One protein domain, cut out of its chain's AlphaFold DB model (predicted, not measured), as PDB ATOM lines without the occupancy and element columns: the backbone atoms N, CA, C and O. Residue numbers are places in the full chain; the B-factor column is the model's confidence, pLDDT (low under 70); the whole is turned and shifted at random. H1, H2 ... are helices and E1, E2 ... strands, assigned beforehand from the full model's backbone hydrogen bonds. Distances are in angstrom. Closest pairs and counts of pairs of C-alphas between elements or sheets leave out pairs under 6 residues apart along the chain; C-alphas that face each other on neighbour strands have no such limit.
ATOM      1  N   SER A 163     -27.532  30.574  47.040       82.06
ATOM      2  CA  SER A 163     -26.081  30.413  47.187       82.06
ATOM      3  C   SER A 163     -25.609  28.977  46.952       82.06
ATOM      4  O   SER A 163     -24.524  28.770  46.414       82.06
ATOM      5  N   LYS A 164     -26.432  27.972  47.298       79.81
ATOM      6  CA  LYS A 164     -26.128  26.554  47.042       79.81
ATOM      7  C   LYS A 164     -26.096  26.240  45.543       79.81
ATOM      8  O   LYS A 164     -25.130  25.650  45.070       79.81
ATOM      9  N   LEU A 165     -27.135  26.635  44.806       84.00
ATOM     10  CA  LEU A 165     -27.236  26.391  43.364       84.00
ATOM     11  C   LEU A 165     -26.171  27.180  42.590       84.00
ATOM     12  O   LEU A 165     -25.587  26.656  41.644       84.00
ATOM     13  N   TYR A 166     -25.866  28.399  43.039       84.94
ATOM     14  CA  TYR A 166     -24.789  29.221  42.491       84.94
ATOM     15  C   TYR A 166     -23.402  28.612  42.747       84.94
ATOM     16  O   TYR A 166     -22.598  28.490  41.828       84.94
ATOM     17  N   GLY A 167     -23.123  28.166  43.977       72.94
ATOM     18  CA  GLY A 167     -21.837  27.563  44.347       72.94
ATOM     19  C   GLY A 167     -21.546  26.229  43.652       72.94
ATOM     20  O   GLY A 167     -20.385  25.908  43.414       72.94
ATOM     21  N   LEU A 168     -22.589  25.474  43.289       76.38
ATOM     22  CA  LEU A 168     -22.484  24.266  42.460       76.38
ATOM     23  C   LEU A 168     -22.384  24.572  40.954       76.38
ATOM     24  O   LEU A 168     -22.159  23.663  40.160       76.38
ATOM     25  N   GLY A 169     -22.555  25.835  40.549       80.50
ATOM     26  CA  GLY A 169     -22.543  26.257  39.149       80.50
ATOM     27  C   GLY A 169     -23.817  25.913  38.372       80.50
ATOM     28  O   GLY A 169     -23.811  25.989  37.149       80.50
ATOM     29  N   TYR A 170     -24.905  25.536  39.051       87.19
ATOM     30  CA  TYR A 170     -26.168  25.141  38.408       87.19
ATOM     31  C   TYR A 170     -26.972  26.358  37.934       87.19
ATOM     32  O   TYR A 170     -27.750  26.265  36.982       87.19
ATOM     33  N   ILE A 171     -26.753  27.498  38.593       90.06
ATOM     34  CA  ILE A 171     -27.231  28.822  38.195       90.06
ATOM     35  C   ILE A 171     -26.020  29.746  38.108       90.06
ATOM     36  O   ILE A 171     -25.188  29.757  39.016       90.06
ATOM     37  N   GLN A 172     -25.935  30.548  37.050       89.50
ATOM     38  CA  GLN A 172     -24.952  31.627  36.937       89.50
ATOM     39  C   GLN A 172     -25.631  32.933  36.523       89.50
ATOM     40  O   GLN A 172     -26.653  32.926  35.837       89.50
ATOM     41  N   PHE A 173     -25.044  34.056  36.931       88.69
ATOM     42  CA  PHE A 173     -25.505  35.398  36.583       88.69
ATOM     43  C   PHE A 173     -24.483  36.069  35.665       88.69
ATOM     44  O   PHE A 173     -23.281  35.923  35.871       88.69
ATOM     45  N   SER A 174     -24.956  36.835  34.684       86.12
ATOM     46  CA  SER A 174     -24.121  37.599  33.735       86.12
ATOM     47  C   SER A 174     -23.392  38.816  34.340       86.12
ATOM     48  O   SER A 174     -22.664  39.512  33.635       86.12
ATOM     49  N   SER A 175     -23.561  39.091  35.635       83.69
ATOM     50  CA  SER A 175     -22.988  40.255  36.325       83.69
ATOM     51  C   SER A 175     -21.492  40.135  36.624       83.69
ATOM     52  O   SER A 175     -20.993  39.045  36.901       83.69
ATOM     53  N   ASN A 176     -20.793  41.272  36.702       85.88
ATOM     54  CA  ASN A 176     -19.381  41.328  37.100       85.88
ATOM     55  C   ASN A 176     -19.159  40.911  38.559       85.88
ATOM     56  O   ASN A 176     -18.155  40.268  38.870       85.88
ATOM     57  N   TYR A 177     -20.083  41.283  39.450       87.19
ATOM     58  CA  TYR A 177     -20.031  40.930  40.864       87.19
ATOM     59  C   TYR A 177     -21.385  40.410  41.343       87.19
ATOM     60  O   TYR A 177     -22.427  40.991  41.040       87.19
ATOM     61  N   VAL A 195     -37.930  46.403  53.677       91.19
ATOM     62  CA  VAL A 195     -36.746  46.292  54.533       91.19
ATOM     63  C   VAL A 195     -35.902  47.550  54.385       91.19
ATOM     64  O   VAL A 195     -35.613  47.956  53.262       91.19
ATOM     65  N   ILE A 196     -35.487  48.133  55.510       86.06
ATOM     66  CA  ILE A 196     -34.581  49.285  55.555       86.06
ATOM     67  C   ILE A 196     -33.171  48.784  55.882       86.06
ATOM     68  O   ILE A 196     -32.941  48.173  56.925       86.06
ATOM     69  N   TYR A 197     -32.212  49.073  55.010       84.31
ATOM     70  CA  TYR A 197     -30.796  48.780  55.199       84.31
ATOM     71  C   TYR A 197     -29.981  50.072  55.312       84.31
ATOM     72  O   TYR A 197     -30.187  51.029  54.573       84.31
ATOM     73  N   SER A 198     -29.017  50.091  56.233       75.06
ATOM     74  CA  SER A 198     -28.152  51.244  56.490       75.06
ATOM     75  C   SER A 198     -26.704  50.778  56.664       75.06
ATOM     76  O   SER A 198     -26.336  50.173  57.676       75.06
ATOM     77  N   GLY A 199     -25.882  51.022  55.644       70.50
ATOM     78  CA  GLY A 199     -24.480  50.620  55.552       70.50
ATOM     79  C   GLY A 199     -23.533  51.808  55.347       70.50
ATOM     80  O   GLY A 199     -23.900  52.830  54.780       70.50
ATOM     81  N   ASP A 200     -22.285  51.669  55.799       65.75
ATOM     82  CA  ASP A 200     -21.218  52.664  55.602       65.75
ATOM     83  C   ASP A 200     -19.897  51.948  55.305       65.75
ATOM     84  O   ASP A 200     -19.596  50.908  55.896       65.75
ATOM     85  N   VAL A 201     -19.083  52.533  54.424       63.22
ATOM     86  CA  VAL A 201     -17.696  52.120  54.169       63.22
ATOM     87  C   VAL A 201     -16.895  52.043  55.470       63.22
ATOM     88  O   VAL A 201     -16.103  51.135  55.650       63.22
ATOM     89  N   ARG A 202     -17.118  52.927  56.436       57.22
ATOM     90  CA  ARG A 202     -16.400  52.940  57.721       57.22
ATOM     91  C   ARG A 202     -16.855  51.854  58.695       57.22
ATOM     92  O   ARG A 202     -16.172  51.632  59.692       57.22
ATOM     93  N   LYS A 203     -17.985  51.189  58.432       57.03
ATOM     94  CA  LYS A 203     -18.515  50.097  59.257       57.03
ATOM     95  C   LYS A 203     -18.102  48.748  58.656       57.03
ATOM     96  O   LYS A 203     -18.810  48.253  57.782       57.03
ATOM     97  N   PRO A 204     -16.974  48.149  59.079       54.16
ATOM     98  CA  PRO A 204     -16.577  46.836  58.581       54.16
ATOM     99  C   PRO A 204     -17.675  45.800  58.853       54.16
ATOM    100  O   PRO A 204     -18.274  45.803  59.929       54.16
ATOM    101  N   VAL A 205     -17.933  44.921  57.882       51.88
ATOM    102  CA  VAL A 205     -18.916  43.826  58.026       51.88
ATOM    103  C   VAL A 205     -18.242  42.613  58.652       51.88
ATOM    104  O   VAL A 205     -18.881  41.825  59.344       51.88
ATOM    105  N   VAL A 206     -16.927  42.494  58.449       51.19
ATOM    106  CA  VAL A 206     -16.101  41.457  59.047       51.19
ATOM    107  C   VAL A 206     -15.097  42.064  60.036       51.19
ATOM    108  O   VAL A 206     -14.323  42.960  59.689       51.19
ATOM    109  N   PRO A 207     -15.033  41.540  61.268       43.75
ATOM    110  CA  PRO A 207     -13.913  41.716  62.191       43.75
ATOM    111  C   PRO A 207     -12.509  41.724  61.551       43.75
ATOM    112  O   PRO A 207     -12.045  40.722  61.013       43.75
ATOM    113  N   GLY A 208     -11.796  42.851  61.651       45.78
ATOM    114  CA  GLY A 208     -10.444  43.016  61.095       45.78
ATOM    115  C   GLY A 208     -10.382  43.625  59.686       45.78
ATOM    116  O   GLY A 208      -9.279  43.898  59.201       45.78
ATOM    117  N   GLU A 209     -11.524  43.896  59.048       51.25
ATOM    118  CA  GLU A 209     -11.592  44.840  57.931       51.25
ATOM    119  C   GLU A 209     -11.386  46.279  58.439       51.25
ATOM    120  O   GLU A 209     -11.916  46.687  59.474       51.25
ATOM    121  N   SER A 210     -10.610  47.074  57.700       48.31
ATOM    122  CA  SER A 210     -10.460  48.516  57.947       48.31
ATOM    123  C   SER A 210     -11.663  49.329  57.451       48.31
ATOM    124  O   SER A 210     -11.837  50.467  57.874       48.31
ATOM    125  N   TYR A 211     -12.458  48.759  56.539       54.16
ATOM    126  CA  TYR A 211     -13.645  49.351  55.920       54.16
ATOM    127  C   TYR A 211     -14.492  48.257  55.233       54.16
ATOM    128  O   TYR A 211     -13.966  47.203  54.887       54.16
ATOM    129  N   ASN A 212     -15.782  48.510  54.995       68.62
ATOM    130  CA  ASN A 212     -16.705  47.637  54.268       68.62
ATOM    131  C   ASN A 212     -16.315  47.540  52.787       68.62
ATOM    132  O   ASN A 212     -16.576  48.449  51.991       68.62
ATOM    133  N   SER A 213     -15.673  46.435  52.423       70.25
ATOM    134  CA  SER A 213     -15.142  46.200  51.078       70.25
ATOM    135  C   SER A 213     -16.237  46.094  50.007       70.25
ATOM    136  O   SER A 213     -16.055  46.600  48.896       70.25
ATOM    137  N   ILE A 214     -17.391  45.511  50.348       77.50
ATOM    138  CA  ILE A 214     -18.529  45.328  49.436       77.50
ATOM    139  C   ILE A 214     -19.184  46.674  49.134       77.50
ATOM    140  O   ILE A 214     -19.263  47.066  47.972       77.50
ATOM    141  N   VAL A 215     -19.577  47.421  50.172       79.00
ATOM    142  CA  VAL A 215     -20.188  48.751  50.008       79.00
ATOM    143  C   VAL A 215     -19.236  49.677  49.259       79.00
ATOM    144  O   VAL A 215     -19.652  50.329  48.310       79.00
ATOM    145  N   ASN A 216     -17.940  49.675  49.590       76.75
ATOM    146  CA  ASN A 216     -16.950  50.461  48.852       76.75
ATOM    147  C   ASN A 216     -16.875  50.078  47.363       76.75
ATOM    148  O   ASN A 216     -16.757  50.955  46.513       76.75
ATOM    149  N   THR A 217     -16.946  48.787  47.027       79.62
ATOM    150  CA  THR A 217     -16.917  48.331  45.627       79.62
ATOM    151  C   THR A 217     -18.135  48.838  44.858       79.62
ATOM    152  O   THR A 217     -17.974  49.433  43.795       79.62
ATOM    153  N   ILE A 218     -19.338  48.681  45.417       81.44
ATOM    154  CA  ILE A 218     -20.571  49.132  44.756       81.44
ATOM    155  C   ILE A 218     -20.604  50.662  44.651       81.44
ATOM    156  O   ILE A 218     -20.939  51.201  43.599       81.44
ATOM    157  N   LEU A 219     -20.184  51.374  45.700       78.25
ATOM    158  CA  LEU A 219     -20.077  52.832  45.668       78.25
ATOM    159  C   LEU A 219     -19.065  53.305  44.616       78.25
ATOM    160  O   LEU A 219     -19.357  54.241  43.884       78.25
ATOM    161  N   ASN A 220     -17.913  52.649  44.450       79.06
ATOM    162  CA  ASN A 220     -16.962  53.024  43.396       79.06
ATOM    163  C   ASN A 220     -17.545  52.877  41.981       79.06
ATOM    164  O   ASN A 220     -17.207  53.673  41.109       79.06
ATOM    165  N   LEU A 221     -18.450  51.923  41.753       76.56
ATOM    166  CA  LEU A 221     -19.165  51.785  40.476       76.56
ATOM    167  C   LEU A 221     -20.228  52.874  40.257       76.56
ATOM    168  O   LEU A 221     -20.588  53.152  39.108       76.56
ATOM    169  N   ALA A 222     -20.686  53.491  41.351       72.38
ATOM    170  CA  ALA A 222     -21.588  54.640  41.391       72.38
ATOM    171  C   ALA A 222     -20.865  55.996  41.288       72.38
ATOM    172  O   ALA A 222     -21.487  57.048  41.449       72.38
ATOM    173  N   ARG A 223     -19.534  55.994  41.155       73.75
ATOM    174  CA  ARG A 223     -18.723  57.203  41.293       73.75
ATOM    175  C   ARG A 223     -18.733  58.027  40.008       73.75
ATOM    176  O   ARG A 223     -18.408  57.528  38.935       73.75
ATOM    177  N   GLN A 224     -19.021  59.316  40.148       65.12
ATOM    178  CA  GLN A 224     -18.856  60.331  39.111       65.12
ATOM    179  C   GLN A 224     -18.001  61.475  39.678       65.12
ATOM    180  O   GLN A 224     -18.452  62.258  40.516       65.12
ATOM    181  N   GLY A 225     -16.730  61.542  39.265       69.31
ATOM    182  CA  GLY A 225     -15.749  62.470  39.838       69.31
ATOM    183  C   GLY A 225     -15.430  62.154  41.308       69.31
ATOM    184  O   GLY A 225     -15.056  61.027  41.647       69.31
ATOM    185  N   ASP A 226     -15.587  63.144  42.189       61.16
ATOM    186  CA  ASP A 226     -15.340  63.010  43.635       61.16
ATOM    187  C   ASP A 226     -16.580  62.586  44.448       61.16
ATOM    188  O   ASP A 226     -16.478  62.406  45.661       61.16
ATOM    189  N   SER A 227     -17.740  62.385  43.806       57.66
ATOM    190  CA  SER A 227     -19.008  62.026  44.468       57.66
ATOM    191  C   SER A 227     -19.643  60.742  43.927       57.66
ATOM    192  O   SER A 227     -19.375  60.333  42.798       57.66
ATOM    193  N   PHE A 228     -20.501  60.111  44.732       67.25
ATOM    194  CA  PHE A 228     -21.325  58.967  44.321       67.25
ATOM    195  C   PHE A 228     -22.711  59.431  43.855       67.25
ATOM    196  O   PHE A 228     -23.190  60.469  44.311       67.25
ATOM    197  N   ASP A 229     -23.347  58.665  42.971       68.62
ATOM    198  CA  ASP A 229     -24.676  58.964  42.433       68.62
ATOM    199  C   ASP A 229     -25.528  57.687  42.295       68.62
ATOM    200  O   ASP A 229     -25.217  56.801  41.496       68.62
ATOM    201  N   ALA A 230     -26.632  57.584  43.041       68.56
ATOM    202  CA  ALA A 230     -27.592  56.481  42.946       68.56
ATOM    203  C   ALA A 230     -28.261  56.376  41.568       68.56
ATOM    204  O   ALA A 230     -28.580  55.266  41.138       68.56
ATOM    205  N   ALA A 231     -28.439  57.488  40.844       72.12
ATOM    206  CA  ALA A 231     -28.968  57.446  39.484       72.12
ATOM    207  C   ALA A 231     -28.025  56.664  38.557       72.12
ATOM    208  O   ALA A 231     -28.485  55.891  37.717       72.12
ATOM    209  N   SER A 232     -26.712  56.763  38.783       76.06
ATOM    210  CA  SER A 232     -25.711  55.976  38.055       76.06
ATOM    211  C   SER A 232     -25.728  54.474  38.394       76.06
ATOM    212  O   SER A 232     -25.296  53.662  37.573       76.06
ATOM    213  N   LEU A 233     -26.271  54.081  39.556       81.00
ATOM    214  CA  LEU A 233     -26.469  52.674  39.933       81.00
ATOM    215  C   LEU A 233     -27.755  52.063  39.381       81.00
ATOM    216  O   LEU A 233     -27.861  50.838  39.350       81.00
ATOM    217  N   ARG A 234     -28.721  52.871  38.927       83.88
ATOM    218  CA  ARG A 234     -30.046  52.395  38.497       83.88
ATOM    219  C   ARG A 234     -29.979  51.293  37.434       83.88
ATOM    220  O   ARG A 234     -30.744  50.341  37.522       83.88
ATOM    221  N   GLY A 235     -29.054  51.396  36.479       82.75
ATOM    222  CA  GLY A 235     -28.826  50.372  35.448       82.75
ATOM    223  C   GLY A 235     -27.724  49.361  35.784       82.75
ATOM    224  O   GLY A 235     -27.400  48.517  34.960       82.75
ATOM    225  N   LYS A 236     -27.092  49.457  36.958       87.06
ATOM    226  CA  LYS A 236     -25.943  48.620  37.342       87.06
ATOM    227  C   LYS A 236     -26.238  47.667  38.493       87.06
ATOM    228  O   LYS A 236     -25.513  46.692  38.647       87.06
ATOM    229  N   LEU A 237     -27.252  47.950  39.311       88.88
ATOM    230  CA  LEU A 237     -27.579  47.195  40.518       88.88
ATOM    231  C   LEU A 237     -28.960  46.545  40.408       88.88
ATOM    232  O   LEU A 237     -29.964  47.232  40.219       88.88
ATOM    233  N   ASN A 244     -37.213  28.819  44.995       92.88
ATOM    234  CA  ASN A 244     -36.927  27.424  44.677       92.88
ATOM    235  C   ASN A 244     -38.185  26.565  44.517       92.88
ATOM    236  O   ASN A 244     -38.150  25.590  43.774       92.88
ATOM    237  N   SER A 245     -39.298  26.911  45.170       93.00
ATOM    238  CA  SER A 245     -40.563  26.191  44.981       93.00
ATOM    239  C   SER A 245     -41.144  26.456  43.592       93.00
ATOM    240  O   SER A 245     -41.495  25.513  42.889       93.00
ATOM    241  N   ALA A 246     -41.167  27.720  43.161       93.38
ATOM    242  CA  ALA A 246     -41.591  28.084  41.808       93.38
ATOM    243  C   ALA A 246     -40.608  27.572  40.738       93.38
ATOM    244  O   ALA A 246     -41.028  27.150  39.662       93.38
ATOM    245  N   LEU A 247     -39.303  27.551  41.039       94.50
ATOM    246  CA  LEU A 247     -38.294  26.966  40.153       94.50
ATOM    247  C   LEU A 247     -38.517  25.459  39.972       94.50
ATOM    248  O   LEU A 247     -38.505  24.978  38.843       94.50
ATOM    249  N   ALA A 248     -38.762  24.721  41.058       93.56
ATOM    250  CA  ALA A 248     -39.063  23.292  41.003       93.56
ATOM    251  C   ALA A 248     -40.349  22.999  40.214       93.56
ATOM    252  O   ALA A 248     -40.393  22.032  39.453       93.56
ATOM    253  N   GLU A 249     -41.378  23.840  40.353       94.31
ATOM    254  CA  GLU A 249     -42.620  23.745  39.576       94.31
ATOM    255  C   GLU A 249     -42.355  23.948  38.076       94.31
ATOM    256  O   GLU A 249     -42.752  23.117  37.259       94.31
ATOM    257  N   ALA A 250     -41.610  25.000  37.717       91.94
ATOM    258  CA  ALA A 250     -41.220  25.274  36.336       91.94
ATOM    259  C   ALA A 250     -40.404  24.114  35.743       91.94
ATOM    260  O   ALA A 250     -40.661  23.670  34.623       91.94
ATOM    261  N   LEU A 251     -39.435  23.595  36.502       90.31
ATOM    262  CA  LEU A 251     -38.602  22.465  36.093       90.31
ATOM    263  C   LEU A 251     -39.421  21.183  35.929       90.31
ATOM    264  O   LEU A 251     -39.189  20.450  34.975       90.31
ATOM    265  N   SER A 252     -40.388  20.926  36.812       90.44
ATOM    266  CA  SER A 252     -41.273  19.756  36.727       90.44
ATOM    267  C   SER A 252     -42.169  19.821  35.490       90.44
ATOM    268  O   SER A 252     -42.320  18.821  34.791       90.44
ATOM    269  N   TYR A 253     -42.707  21.006  35.180       88.75
ATOM    270  CA  TYR A 253     -43.463  21.249  33.952       88.75
ATOM    271  C   TYR A 253     -42.601  20.998  32.707       88.75
ATOM    272  O   TYR A 253     -42.981  20.222  31.832       88.75
ATOM    273  N   TYR A 254     -41.394  21.571  32.666       83.81
ATOM    274  CA  TYR A 254     -40.461  21.371  31.554       83.81
ATOM    275  C   TYR A 254     -40.027  19.899  31.410       83.81
ATOM    276  O   TYR A 254     -39.918  19.388  30.297       83.81
ATOM    277  N   ALA A 255     -39.830  19.197  32.532       84.00
ATOM    278  CA  ALA A 255     -39.457  17.785  32.583       84.00
ATOM    279  C   ALA A 255     -40.561  16.835  32.071       84.00
ATOM    280  O   ALA A 255     -40.257  15.764  31.529       84.00
ATOM    281  N   GLY A 256     -41.827  17.226  32.265       84.00
ATOM    282  CA  GLY A 256     -43.013  16.466  31.871       84.00
ATOM    283  C   GLY A 256     -43.457  16.708  30.428       84.00
ATOM    284  O   GLY A 256     -43.686  15.755  29.687       84.00
ATOM    285  N   GLU A 257     -43.536  17.974  30.017       81.25
ATOM    286  CA  GLU A 257     -44.107  18.390  28.724       81.25
ATOM    287  C   GLU A 257     -43.060  18.482  27.591       81.25
ATOM    288  O   GLU A 257     -43.403  18.558  26.407       81.25
ATOM    289  N   GLY A 258     -41.764  18.449  27.923       75.88
ATOM    290  CA  GLY A 258     -40.660  18.458  26.961       75.88
ATOM    291  C   GLY A 258     -40.245  19.857  26.488       75.88
ATOM    292  O   GLY A 258     -40.366  20.844  27.199       75.88
ATOM    293  N   CYS A 259     -39.680  19.961  25.279       72.81
ATOM    294  CA  CYS A 259     -38.950  21.156  24.824       72.81
ATOM    295  C   CYS A 259     -39.564  21.878  23.608       72.81
ATOM    296  O   CYS A 259     -38.852  22.594  22.894       72.81
ATOM    297  N   SER A 260     -40.869  21.700  23.359       78.06
ATOM    298  CA  SER A 260     -41.580  22.378  22.262       78.06
ATOM    299  C   SER A 260     -41.602  23.905  22.441       78.06
ATOM    300  O   SER A 260     -41.401  24.425  23.538       78.06
ATOM    301  N   GLN A 261     -41.857  24.657  21.366       74.38
ATOM    302  CA  GLN A 261     -41.854  26.124  21.422       74.38
ATOM    303  C   GLN A 261     -42.954  26.697  22.337       74.38
ATOM    304  O   GLN A 261     -42.700  27.681  23.026       74.38
ATOM    305  N   ALA A 262     -44.133  26.068  22.388       80.00
ATOM    306  CA  ALA A 262     -45.213  26.459  23.299       80.00
ATOM    307  C   ALA A 262     -44.815  26.230  24.766       80.00
ATOM    308  O   ALA A 262     -44.888  27.147  25.578       80.00
ATOM    309  N   VAL A 263     -44.257  25.051  25.060       81.62
ATOM    310  CA  VAL A 263     -43.761  24.695  26.399       81.62
ATOM    311  C   VAL A 263     -42.631  25.629  26.839       81.62
ATOM    312  O   VAL A 263     -42.575  26.017  28.000       81.62
ATOM    313  N   ARG A 264     -41.756  26.069  25.923       78.06
ATOM    314  CA  ARG A 264     -40.725  27.076  26.231       78.06
ATOM    315  C   ARG A 264     -41.317  28.430  26.628       78.06
ATOM    316  O   ARG A 264     -40.756  29.063  27.517       78.06
ATOM    317  N   GLY A 265     -42.405  28.870  25.994       82.12
ATOM    318  CA  GLY A 265     -43.092  30.115  26.357       82.12
ATOM    319  C   GLY A 265     -43.727  30.040  27.747       82.12
ATOM    320  O   GLY A 265     -43.523  30.928  28.573       82.12
ATOM    321  N   ASP A 266     -44.413  28.937  28.046       86.88
ATOM    322  CA  ASP A 266     -45.013  28.711  29.365       86.88
ATOM    323  C   ASP A 266     -43.950  28.533  30.455       86.88
ATOM    324  O   ASP A 266     -44.056  29.123  31.532       86.88
ATOM    325  N   PHE A 267     -42.858  27.827  30.150       87.25
ATOM    326  CA  PHE A 267     -41.709  27.700  31.043       87.25
ATOM    327  C   PHE A 267     -41.094  29.066  31.376       87.25
ATOM    328  O   PHE A 267     -40.834  29.335  32.545       87.25
ATOM    329  N   GLN A 268     -40.936  29.974  30.404       87.00
ATOM    330  CA  GLN A 268     -40.470  31.348  30.664       87.00
ATOM    331  C   GLN A 268     -41.404  32.119  31.605       87.00
ATOM    332  O   GLN A 268     -40.931  32.800  32.518       87.00
ATOM    333  N   ASN A 269     -42.721  31.982  31.427       88.00
ATOM    334  CA  ASN A 269     -43.710  32.607  32.306       88.00
ATOM    335  C   ASN A 269     -43.653  32.040  33.734       88.00
ATOM    336  O   ASN A 269     -43.846  32.772  34.705       88.00
ATOM    337  N   MET A 270     -43.362  30.745  33.884       91.38
ATOM    338  CA  MET A 270     -43.157  30.119  35.193       91.38
ATOM    339  C   MET A 270     -41.828  30.550  35.830       91.38
ATOM    340  O   MET A 270     -41.798  30.845  37.024       91.38
ATOM    341  N   LEU A 271     -40.751  30.682  35.045       90.75
ATOM    342  CA  LEU A 271     -39.462  31.197  35.520       90.75
ATOM    343  C   LEU A 271     -39.557  32.638  36.040       90.75
ATOM    344  O   LEU A 271     -38.857  32.975  36.992       90.75
ATOM    345  N   ALA A 272     -40.473  33.460  35.518       88.94
ATOM    346  CA  ALA A 272     -40.734  34.800  36.055       88.94
ATOM    347  C   ALA A 272     -41.248  34.791  37.509       88.94
ATOM    348  O   ALA A 272     -41.053  35.757  38.244       88.94
ATOM    349  N   LYS A 273     -41.874  33.691  37.955       90.31
ATOM    350  CA  LYS A 273     -42.259  33.483  39.364       90.31
ATOM    351  C   LYS A 273     -41.101  32.947  40.212       90.31
ATOM    352  O   LYS A 273     -41.113  33.106  41.431       90.31
ATOM    353  N   ALA A 274     -40.125  32.296  39.576       92.81
ATOM    354  CA  ALA A 274     -38.929  31.762  40.219       92.81
ATOM    355  C   ALA A 274     -37.857  32.837  40.447       92.81
ATOM    356  O   ALA A 274     -37.203  32.823  41.483       92.81
ATOM    357  N   PHE A 275     -37.687  33.774  39.514       92.69
ATOM    358  CA  PHE A 275     -36.688  34.841  39.586       92.69
ATOM    359  C   PHE A 275     -37.374  36.202  39.695       92.69
ATOM    360  O   PHE A 275     -37.647  36.864  38.696       92.69
ATOM    361  N   VAL A 276     -37.661  36.614  40.928       89.94
ATOM    362  CA  VAL A 276     -38.417  37.837  41.207       89.94
ATOM    363  C   VAL A 276     -37.455  39.010  41.367       89.94
ATOM    364  O   VAL A 276     -36.618  39.013  42.269       89.94
ATOM    365  N   VAL A 277     -37.585  40.028  40.515       89.56
ATOM    366  CA  VAL A 277     -36.843  41.288  40.671       89.56
ATOM    367  C   VAL A 277     -37.449  42.081  41.823       89.56
ATOM    368  O   VAL A 277     -38.638  42.397  41.796       89.56
ATOM    369  N   LEU A 278     -36.639  42.413  42.828       91.50
ATOM    370  CA  LEU A 278     -37.083  43.232  43.950       91.50
ATOM    371  C   LEU A 278     -36.850  44.715  43.644       91.50
ATOM    372  O   LEU A 278     -35.719  45.092  43.313       91.50
ATOM    373  N   PRO A 279     -37.880  45.571  43.771       91.94
ATOM    374  CA  PRO A 279     -37.684  47.003  43.664       91.94
ATOM    375  C   PRO A 279     -36.881  47.497  44.865       91.94
ATOM    376  O   PRO A 279     -37.008  46.985  45.985       91.94
ATOM    377  N   TRP A 280     -36.069  48.515  44.617       91.06
ATOM    378  CA  TRP A 280     -35.254  49.160  45.634       91.06
ATOM    379  C   TRP A 280     -35.215  50.666  45.427       91.06
ATOM    380  O   TRP A 280     -35.432  51.160  44.320       91.06
ATOM    381  N   TRP A 281     -34.908  51.388  46.496       88.88
ATOM    382  CA  TRP A 281     -34.766  52.832  46.506       88.88
ATOM    383  C   TRP A 281     -33.624  53.235  47.432       88.88
ATOM    384  O   TRP A 281     -33.521  52.763  48.561       88.88
ATOM    385  N   ALA A 282     -32.753  54.104  46.932       82.75
ATOM    386  CA  ALA A 282     -31.758  54.774  47.745       82.75
ATOM    387  C   ALA A 282     -32.252  56.183  48.071       82.75
ATOM    388  O   ALA A 282     -32.288  57.052  47.197       82.75
ATOM    389  N   GLU A 283     -32.566  56.427  49.338       75.19
ATOM    390  CA  GLU A 283     -32.985  57.751  49.802       75.19
ATOM    391  C   GLU A 283     -31.849  58.782  49.635       75.19
ATOM    392  O   GLU A 283     -32.074  59.955  49.341       75.19
ATOM    393  N   TYR A 284     -30.597  58.319  49.724       70.94
ATOM    394  CA  TYR A 284     -29.391  59.140  49.632       70.94
ATOM    395  C   TYR A 284     -28.714  58.931  48.286       70.94
ATOM    396  O   TYR A 284     -27.886  58.036  48.121       70.94
ATOM    397  N   ILE A 285     -28.974  59.826  47.331       66.44
ATOM    398  CA  ILE A 285     -28.347  59.747  46.003       66.44
ATOM    399  C   ILE A 285     -26.812  59.779  46.105       66.44
ATOM    400  O   ILE A 285     -26.135  59.029  45.406       66.44
ATOM    401  N   LYS A 286     -26.251  60.566  47.035       63.84
ATOM    402  CA  LYS A 286     -24.796  60.641  47.267       63.84
ATOM    403  C   LYS A 286     -24.192  59.478  48.046       63.84
ATOM    404  O   LYS A 286     -22.973  59.388  48.155       63.84
ATOM    405  N   CYS A 287     -25.017  58.628  48.640       67.50
ATOM    406  CA  CYS A 287     -24.566  57.440  49.347       67.50
ATOM    407  C   CYS A 287     -25.672  56.379  49.297       67.50
ATOM    408  O   CYS A 287     -26.400  56.214  50.273       67.50
ATOM    409  N   PRO A 288     -25.797  55.651  48.175       73.31
ATOM    410  CA  PRO A 288     -26.916  54.747  47.934       73.31
ATOM    411  C   PRO A 288     -27.213  53.747  49.057       73.31
ATOM    412  O   PRO A 288     -28.361  53.390  49.267       73.31
ATOM    413  N   PHE A 289     -26.186  53.311  49.794       78.12
ATOM    414  CA  PHE A 289     -26.317  52.351  50.894       78.12
ATOM    415  C   PHE A 289     -26.416  52.981  52.288       78.12
ATOM    416  O   PHE A 289     -26.627  52.243  53.245       78.12
ATOM    417  N   CYS A 290     -26.286  54.305  52.433       72.75
ATOM    418  CA  CYS A 290     -26.447  54.974  53.731       72.75
ATOM    419  C   CYS A 290     -27.882  54.851  54.262       72.75
ATOM    420  O   CYS A 290     -28.078  54.732  55.473       72.75
ATOM    421  N   LEU A 291     -28.860  54.837  53.353       78.94
ATOM    422  CA  LEU A 291     -30.215  54.367  53.604       78.94
ATOM    423  C   LEU A 291     -30.782  53.803  52.302       78.94
ATOM    424  O   LEU A 291     -30.927  54.522  51.309       78.94
ATOM    425  N   PHE A 292     -31.015  52.499  52.316       85.50
ATOM    426  CA  PHE A 292     -31.385  51.700  51.165       85.50
ATOM    427  C   PHE A 292     -32.584  50.841  51.523       85.50
ATOM    428  O   PHE A 292     -32.495  49.982  52.402       85.50
ATOM    429  N   TYR A 315     -23.174  45.235  37.920       87.62
ATOM    430  CA  TYR A 315     -22.554  45.371  36.607       87.62
ATOM    431  C   TYR A 315     -21.582  46.556  36.583       87.62
ATOM    432  O   TYR A 315     -21.793  47.574  37.246       87.62
ATOM    433  N   ALA A 316     -20.500  46.423  35.818       84.88
ATOM    434  CA  ALA A 316     -19.540  47.502  35.599       84.88
ATOM    435  C   ALA A 316     -20.171  48.641  34.779       84.88
ATOM    436  O   ALA A 316     -20.061  49.818  35.148       84.88
ATOM    437  N   ASP A 317     -20.907  48.262  33.733       84.75
ATOM    438  CA  ASP A 317     -21.625  49.148  32.821       84.75
ATOM    439  C   ASP A 317     -23.145  48.986  32.978       84.75
ATOM    440  O   ASP A 317     -23.602  47.902  33.351       84.75
ATOM    441  N   PRO A 318     -23.947  50.041  32.731       84.69
ATOM    442  CA  PRO A 318     -25.398  49.928  32.787       84.69
ATOM    443  C   PRO A 318     -25.921  48.889  31.787       84.69
ATOM    444  O   PRO A 318     -25.537  48.908  30.618       84.69
ATOM    445  N   THR A 319     -26.825  48.023  32.234       83.44
ATOM    446  CA  THR A 319     -27.543  47.053  31.402       83.44
ATOM    447  C   THR A 319     -29.047  47.332  31.441       83.44
ATOM    448  O   THR A 319     -29.540  47.985  32.355       83.44
ATOM    449  N   SER A 320     -29.784  46.876  30.428       79.88
ATOM    450  CA  SER A 320     -31.256  46.893  30.388       79.88
ATOM    451  C   SER A 320     -31.866  45.509  30.631       79.88
ATOM    452  O   SER A 320     -33.087  45.364  30.723       79.88
ATOM    453  N   SER A 321     -31.024  44.477  30.710       85.25
ATOM    454  CA  SER A 321     -31.443  43.095  30.901       85.25
ATOM    455  C   SER A 321     -30.491  42.334  31.812       85.25
ATOM    456  O   SER A 321     -29.282  42.574  31.828       85.25
ATOM    457  N   VAL A 322     -31.048  41.385  32.559       87.06
ATOM    458  CA  VAL A 322     -30.292  40.461  33.407       87.06
ATOM    459  C   VAL A 322     -30.411  39.068  32.811       87.06
ATOM    460  O   VAL A 322     -31.507  38.511  32.773       87.06
ATOM    461  N   ASP A 323     -29.285  38.504  32.375       90.19
ATOM    462  CA  ASP A 323     -29.239  37.124  31.896       90.19
ATOM    463  C   ASP A 323     -28.875  36.171  33.035       90.19
ATOM    464  O   ASP A 323     -27.862  36.354  33.725       90.19
ATOM    465  N   ILE A 324     -29.708  35.145  33.201       91.25
ATOM    466  CA  ILE A 324     -29.537  34.045  34.145       91.25
ATOM    467  C   ILE A 324     -29.315  32.762  33.346       91.25
ATOM    468  O   ILE A 324     -30.156  32.355  32.545       91.25
ATOM    469  N   TYR A 325     -28.184  32.109  33.580       91.56
ATOM    470  CA  TYR A 325     -27.818  30.853  32.936       91.56
ATOM    471  C   TYR A 325     -28.234  29.684  33.827       91.56
ATOM    472  O   TYR A 325     -27.769  29.565  34.961       91.56
ATOM    473  N   LEU A 326     -29.107  28.821  33.310       90.31
ATOM    474  CA  LEU A 326     -29.668  27.672  34.014       90.31
ATOM    475  C   LEU A 326     -29.166  26.371  33.387       90.31
ATOM    476  O   LEU A 326     -29.449  26.071  32.225       90.31
ATOM    477  N   TYR A 327     -28.468  25.556  34.169       88.31
ATOM    478  CA  TYR A 327     -28.048  24.228  33.734       88.31
ATOM    479  C   TYR A 327     -29.121  23.199  34.097       88.31
ATOM    480  O   TYR A 327     -29.048  22.527  35.125       88.31
ATOM    481  N   ILE A 328     -30.142  23.104  33.240       85.19
ATOM    482  CA  ILE A 328     -31.374  22.334  33.483       85.19
ATOM    483  C   ILE A 328     -31.120  20.892  33.960       85.19
ATOM    484  O   ILE A 328     -31.726  20.524  34.961       85.19
ATOM    485  N   PRO A 329     -30.222  20.079  33.360       82.44
ATOM    486  CA  PRO A 329     -29.997  18.709  33.836       82.44
ATOM    487  C   PRO A 329     -29.513  18.639  35.291       82.44
ATOM    488  O   PRO A 329     -30.006  17.825  36.067       82.44
ATOM    489  N   TYR A 330     -28.595  19.527  35.683       85.31
ATOM    490  CA  TYR A 330     -28.099  19.590  37.059       85.31
ATOM    491  C   TYR A 330     -29.149  20.130  38.028       85.31
ATOM    492  O   TYR A 330     -29.210  19.700  39.176       85.31
ATOM    493  N   LEU A 331     -30.002  21.049  37.570       87.94
ATOM    494  CA  LEU A 331     -31.128  21.533  38.359       87.94
ATOM    495  C   LEU A 331     -32.164  20.425  38.592       87.94
ATOM    496  O   LEU A 331     -32.594  20.243  39.725       87.94
ATOM    497  N   LEU A 332     -32.523  19.645  37.569       86.75
ATOM    498  CA  LEU A 332     -33.436  18.505  37.722       86.75
ATOM    499  C   LEU A 332     -32.915  17.504  38.760       86.75
ATOM    500  O   LEU A 332     -33.671  17.102  39.642       86.75
ATOM    501  N   ASP A 333     -31.618  17.185  38.718       83.06
ATOM    502  CA  ASP A 333     -30.958  16.342  39.722       83.06
ATOM    503  C   ASP A 333     -30.994  16.974  41.126       83.06
ATOM    504  O   ASP A 333     -31.414  16.335  42.091       83.06
ATOM    505  N   ALA A 334     -30.664  18.266  41.241       83.25
ATOM    506  CA  ALA A 334     -30.685  18.997  42.511       83.25
ATOM    507  C   ALA A 334     -32.061  19.000  43.194       83.25
ATOM    508  O   ALA A 334     -32.136  19.003  44.426       83.25
ATOM    509  N   PHE A 335     -33.132  19.020  42.396       86.81
ATOM    510  CA  PHE A 335     -34.521  18.989  42.850       86.81
ATOM    511  C   PHE A 335     -35.121  17.569  42.888       86.81
ATOM    512  O   PHE A 335     -36.266  17.413  43.309       86.81
ATOM    513  N   GLY A 336     -34.373  16.532  42.492       88.38
ATOM    514  CA  GLY A 336     -34.838  15.140  42.475       88.38
ATOM    515  C   GLY A 336     -35.941  14.853  41.448       88.38
ATOM    516  O   GLY A 336     -36.725  13.922  41.632       88.38
ATOM    517  N   ILE A 337     -36.029  15.649  40.382       86.00
ATOM    518  CA  ILE A 337     -37.065  15.551  39.348       86.00
ATOM    519  C   ILE A 337     -36.613  14.553  38.278       86.00
ATOM    520  O   ILE A 337     -35.578  14.735  37.639       86.00
ATOM    521  N   GLN A 338     -37.410  13.508  38.056       82.94
ATOM    522  CA  GLN A 338     -37.162  12.514  37.009       82.94
ATOM    523  C   GLN A 338     -37.898  12.916  35.719       82.94
ATOM    524  O   GLN A 338     -39.128  12.985  35.737       82.94
ATOM    525  N   PRO A 339     -37.192  13.188  34.606       77.75
ATOM    526  CA  PRO A 339     -37.835  13.579  33.357       77.75
ATOM    527  C   PRO A 339     -38.583  12.402  32.720       77.75
ATOM    528  O   PRO A 339     -38.036  11.310  32.574       77.75
ATOM    529  N   SER A 340     -39.833  12.635  32.313       77.56
ATOM    530  CA  SER A 340     -40.653  11.669  31.567       77.56
ATOM    531  C   SER A 340     -40.655  11.933  30.057       77.56
ATOM    532  O   SER A 340     -40.984  11.034  29.280       77.56
ATOM    533  N   ALA A 341     -40.268  13.138  29.624       66.88
ATOM    534  CA  ALA A 341     -40.118  13.476  28.210       66.88
ATOM    535  C   ALA A 341     -38.812  12.900  27.599       66.88
ATOM    536  O   ALA A 341     -37.871  12.583  28.332       66.88
ATOM    537  N   PRO A 342     -38.706  12.775  26.258       64.31
ATOM    538  CA  PRO A 342     -37.545  12.178  25.595       64.31
ATOM    539  C   PRO A 342     -36.220  12.870  25.946       64.31
ATOM    540  O   PRO A 342     -36.105  14.093  25.874       64.31
ATOM    541  N   ILE A 343     -35.191  12.063  26.224       57.34
ATOM    542  CA  ILE A 343     -33.822  12.482  26.574       57.34
ATOM    543  C   ILE A 343     -33.231  13.531  25.603       57.34
ATOM    544  O   ILE A 343     -32.513  14.432  26.032       57.34
ATOM    545  N   GLN A 344     -33.613  13.489  24.320       61.91
ATOM    546  CA  GLN A 344     -33.189  14.428  23.269       61.91
ATOM    547  C   GLN A 344     -33.516  15.903  23.575       61.91
ATOM    548  O   GLN A 344     -32.846  16.794  23.058       61.91
ATOM    549  N   CYS A 345     -34.503  16.179  24.437       60.97
ATOM    550  CA  CYS A 345     -34.816  17.532  24.911       60.97
ATOM    551  C   CYS A 345     -33.805  18.089  25.928       60.97
ATOM    552  O   CYS A 345     -33.779  19.300  26.159       60.97
ATOM    553  N   TYR A 346     -32.977  17.222  26.515       60.38
ATOM    554  CA  TYR A 346     -32.009  17.535  27.571       60.38
ATOM    555  C   TYR A 346     -30.556  17.250  27.140       60.38
ATOM    556  O   TYR A 346     -29.619  17.651  27.824       60.38
ATOM    557  N   GLU A 347     -30.358  16.579  25.997       51.16
ATOM    558  CA  GLU A 347     -29.086  15.977  25.568       51.16
ATOM    559  C   GLU A 347     -28.104  16.900  24.814       51.16
ATOM    560  O   GLU A 347     -27.100  16.433  24.277       51.16
ATOM    561  N   GLN A 348     -28.295  18.222  24.819       50.22
ATOM    562  CA  GLN A 348     -27.237  19.152  24.391       50.22
ATOM    563  C   GLN A 348     -26.338  19.517  25.583       50.22
ATOM    564  O   GLN A 348     -26.438  20.599  26.154       50.22
ATOM    565  N   TRP A 349     -25.454  18.590  25.955       46.09
ATOM    566  CA  TRP A 349     -24.620  18.565  27.173       46.09
ATOM    567  C   TRP A 349     -23.599  19.711  27.374       46.09
ATOM    568  O   TRP A 349     -22.655  19.533  28.131       46.09
ATOM    569  N   ASN A 350     -23.743  20.887  26.755       51.22
ATOM    570  CA  ASN A 350     -22.793  21.997  26.961       51.22
ATOM    571  C   ASN A 350     -23.388  23.416  26.930       51.22
ATOM    572  O   ASN A 350     -22.624  24.368  27.088       51.22
ATOM    573  N   LEU A 351     -24.701  23.604  26.732       63.91
ATOM    574  CA  LEU A 351     -25.284  24.951  26.635       63.91
ATOM    575  C   LEU A 351     -26.294  25.224  27.763       63.91
ATOM    576  O   LEU A 351     -27.266  24.479  27.893       63.91
ATOM    577  N   PRO A 352     -26.093  26.279  28.577       79.19
ATOM    578  CA  PRO A 352     -27.075  26.690  29.577       79.19
ATOM    579  C   PRO A 352     -28.346  27.241  28.914       79.19
ATOM    580  O   PRO A 352     -28.285  27.918  27.886       79.19
ATOM    581  N   TYR A 353     -29.504  27.003  29.533       84.50
ATOM    582  CA  TYR A 353     -30.734  27.714  29.191       84.50
ATOM    583  C   TYR A 353     -30.616  29.157  29.687       84.50
ATOM    584  O   TYR A 353     -30.409  29.380  30.879       84.50
ATOM    585  N   ILE A 354     -30.733  30.131  28.787       87.69
ATOM    586  CA  ILE A 354     -30.624  31.553  29.126       87.69
ATOM    587  C   ILE A 354     -32.024  32.095  29.396       87.69
ATOM    588  O   ILE A 354     -32.868  32.134  28.498       87.69
ATOM    589  N   TYR A 355     -32.264  32.508  30.635       89.62
ATOM    590  CA  TYR A 355     -33.445  33.263  31.019       89.62
ATOM    591  C   TYR A 355     -33.083  34.741  31.134       89.62
ATOM    592  O   TYR A 355     -32.298  35.130  31.999       89.62
ATOM    593  N   THR A 356     -33.655  35.555  30.251       89.50
ATOM    594  CA  THR A 356     -33.421  36.997  30.226       89.50
ATOM    595  C   THR A 356     -34.574  37.719  30.899       89.50
ATOM    596  O   THR A 356     -35.715  37.673  30.437       89.50
ATOM    597  N   ILE A 357     -34.258  38.445  31.964       86.62
ATOM    598  CA  ILE A 357     -35.182  39.376  32.597       86.62
ATOM    599  C   ILE A 357     -35.021  40.722  31.896       86.62
ATOM    600  O   ILE A 357     -33.976  41.365  32.005       86.62
ATOM    601  N   GLN A 358     -36.054  41.137  31.165       78.19
ATOM    602  CA  GLN A 358     -36.140  42.480  30.594       78.19
ATOM    603  C   GLN A 358     -36.618  43.441  31.674       78.19
ATOM    604  O   GLN A 358     -37.650  43.209  32.309       78.19
ATOM    605  N   GLN A 359     -35.855  44.501  31.919       63.34
ATOM    606  CA  GLN A 359     -36.196  45.434  32.974       63.34
ATOM    607  C   GLN A 359     -37.299  46.399  32.525       63.34
ATOM    608  O   GLN A 359     -37.196  47.038  31.481       63.34
ATOM    609  N   ALA A 360     -38.320  46.576  33.366       57.25
ATOM    610  CA  ALA A 360     -39.145  47.775  33.329       57.25
ATOM    611  C   ALA A 360     -38.431  48.879  34.123       57.25
ATOM    612  O   ALA A 360     -38.153  48.705  35.314       57.25
ATOM    613  N   ASP A 361     -38.143  50.017  33.483       51.97
ATOM    614  CA  ASP A 361     -37.488  51.180  34.103       51.97
ATOM    615  C   ASP A 361     -38.134  51.599  35.440       51.97
ATOM    616  O   ASP A 361     -37.475  52.187  36.297       51.97
ATOM    617  N   SER A 362     -39.408  51.270  35.655       56.69
ATOM    618  CA  SER A 362     -40.188  51.588  36.850       56.69
ATOM    619  C   SER A 362     -39.762  50.869  38.140       56.69
ATOM    620  O   SER A 362     -40.242  51.260  39.195       56.69
ATOM    621  N   GLY A 363     -38.896  49.846  38.116       64.69
ATOM    622  CA  GLY A 363     -38.560  49.059  39.321       64.69
ATOM    623  C   GLY A 363     -37.291  49.468  40.088       64.69
ATOM    624  O   GLY A 363     -37.252  49.337  41.310       64.69
ATOM    625  N   ASN A 364     -36.248  49.957  39.403       79.38
ATOM    626  CA  ASN A 364     -34.951  50.251  40.037       79.38
ATOM    627  C   ASN A 364     -34.841  51.703  40.483       79.38
ATOM    628  O   ASN A 364     -35.139  52.621  39.716       79.38
ATOM    629  N   ASN A 365     -34.293  51.882  41.685       83.62
ATOM    630  CA  ASN A 365     -34.181  53.165  42.367       83.62
ATOM    631  C   ASN A 365     -35.492  53.967  42.330       83.62
ATOM    632  O   ASN A 365     -35.489  55.149  41.989       83.62
ATOM    633  N   ASN A 366     -36.616  53.302  42.616       87.56
ATOM    634  CA  ASN A 366     -37.939  53.911  42.558       87.56
ATOM    635  C   ASN A 366     -38.686  53.731  43.892       87.56
ATOM    636  O   ASN A 366     -39.122  52.611  44.185       87.56
ATOM    637  N   PRO A 367     -38.894  54.807  44.674       89.50
ATOM    638  CA  PRO A 367     -39.631  54.716  45.931       89.50
ATOM    639  C   PRO A 367     -41.076  54.252  45.725       89.50
ATOM    640  O   PRO A 367     -41.557  53.422  46.492       89.50
ATOM    641  N   TYR A 368     -41.752  54.690  44.659       91.06
ATOM    642  CA  TYR A 368     -43.142  54.306  44.392       91.06
ATOM    643  C   TYR A 368     -43.285  52.794  44.186       91.06
ATOM    644  O   TYR A 368     -44.220  52.191  44.697       91.06
ATOM    645  N   ALA A 369     -42.316  52.141  43.533       90.31
ATOM    646  CA  ALA A 369     -42.320  50.686  43.370       90.31
ATOM    647  C   ALA A 369     -42.028  49.934  44.683       90.31
ATOM    648  O   ALA A 369     -42.609  48.875  44.931       90.31
ATOM    649  N   VAL A 370     -41.151  50.478  45.534       92.50
ATOM    650  CA  VAL A 370     -40.840  49.906  46.857       92.50
ATOM    651  C   VAL A 370     -42.050  49.984  47.787       92.50
ATOM    652  O   VAL A 370     -42.376  49.007  48.460       92.50
TER     653      VAL A 370
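What this domain is: This is residues 163 to 177, 195 to 237, 244 to 292 and 315 to 370 of the 1198 residues of an uncharacterized protein of Thermoproteus sp (UniProt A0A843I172). An elongated, loose body has a helical hairpin, H4 and H5, with H6 beside H4 at one end, and a three-stranded antiparallel sheet, E1 - E5 - E6, running lengthwise from near there. From H5, E3 runs on into E4 toward the opposite end, where short H2, H3 and H7 and strand E2 lie among loops. The printed part has 163 residues, with seven named helices and six named strands in the order H1 E1 E2 H2 H3 H4 H5 E3 E4 E5 H6 E6 H7; its class is mixed, helices and strands. The radius of gyration of the C-alphas is 19.2 A and the spans are 58 by 37 by 27 A.

Where its parts are: Find C-alpha 163 at (-26.081, 30.413, 47.187), where H1, residues 163 to 167, begins. Next come E1, residues 171 to 173, and, past a cut, E2, residues 195 to 197. H2, residues 213 to 221, measures 12.6 A; H3 is residues 230 to 233. After another cut, start at C-alpha 244, (-36.927, 27.424, 44.677): H4, residues 244 to 257, runs 19.7 A, and H5, residues 261 to 274, runs 19.8 A. E3, residues 275 to 278, and E4, residues 280 to 282, follow. Beyond the third cut are E5, residues 321 to 326, 15.8 A; H6, residues 328 to 334; E6, residues 353 to 358, 15.8 A; and H7, residues 367 to 370, ending at (-40.840, 49.906, 46.857).

How they stand to each other: Look first at edge strand E1, antiparallel to E5 at 157 degrees, with N 172 and O 325 2.9 A apart. Inner strand E5 is antiparallel to edge strand E6 at 158 degrees, with N 324 and O 355 2.9 A apart. H1 only grazes this sheet with residues 163 to 166, and H5 only grazes it with residues 267 to 272. H4 and H5, a helical hairpin, touch at Ala 246 and Ala 274, their closest C-alphas at 4.8 A, with a shallow tilt of 11 degrees, opposite ways. H4 touches H6 with residues 251 to 255 alone; the closest C-alphas, Leu 251 and Leu 332, are 6.7 A apart. E3 runs on into E4 at 30 degrees. E4's closest C-alphas are Trp 281 to Pro 367 of H7, 5.2 A, and Ala 282 to Ala 230 of H3, 6.6 A. H2 and H3 are close but not clearly touching, 7.4 A between C-alphas 221 and 233. E2 and E4 are near each other, with 5 pairs of C-alphas within 10 A. Every O i to N i+4 pair is within hydrogen-bond range in H1, H2, H4 and H6, and 9 of 10 in H5; H3 and H7 are too short for such a pair.

The domain as a whole: The C-alphas farthest apart, those of Asp 226 and Ser 340, are 58.5 A apart. Residues 178 to 194, 238 to 243 and 293 to 314 are not printed, with C-alpha gaps of 22.2 A, 22.3 A and 18.2 A. The links E2 to H2 and H6 to E6 are long. The model's mean pLDDT over the printed part is 78.2, and it is under 70 at residues 200 to 212, 224 to 230, 285 to 287, 341 to 351 and 359 to 363.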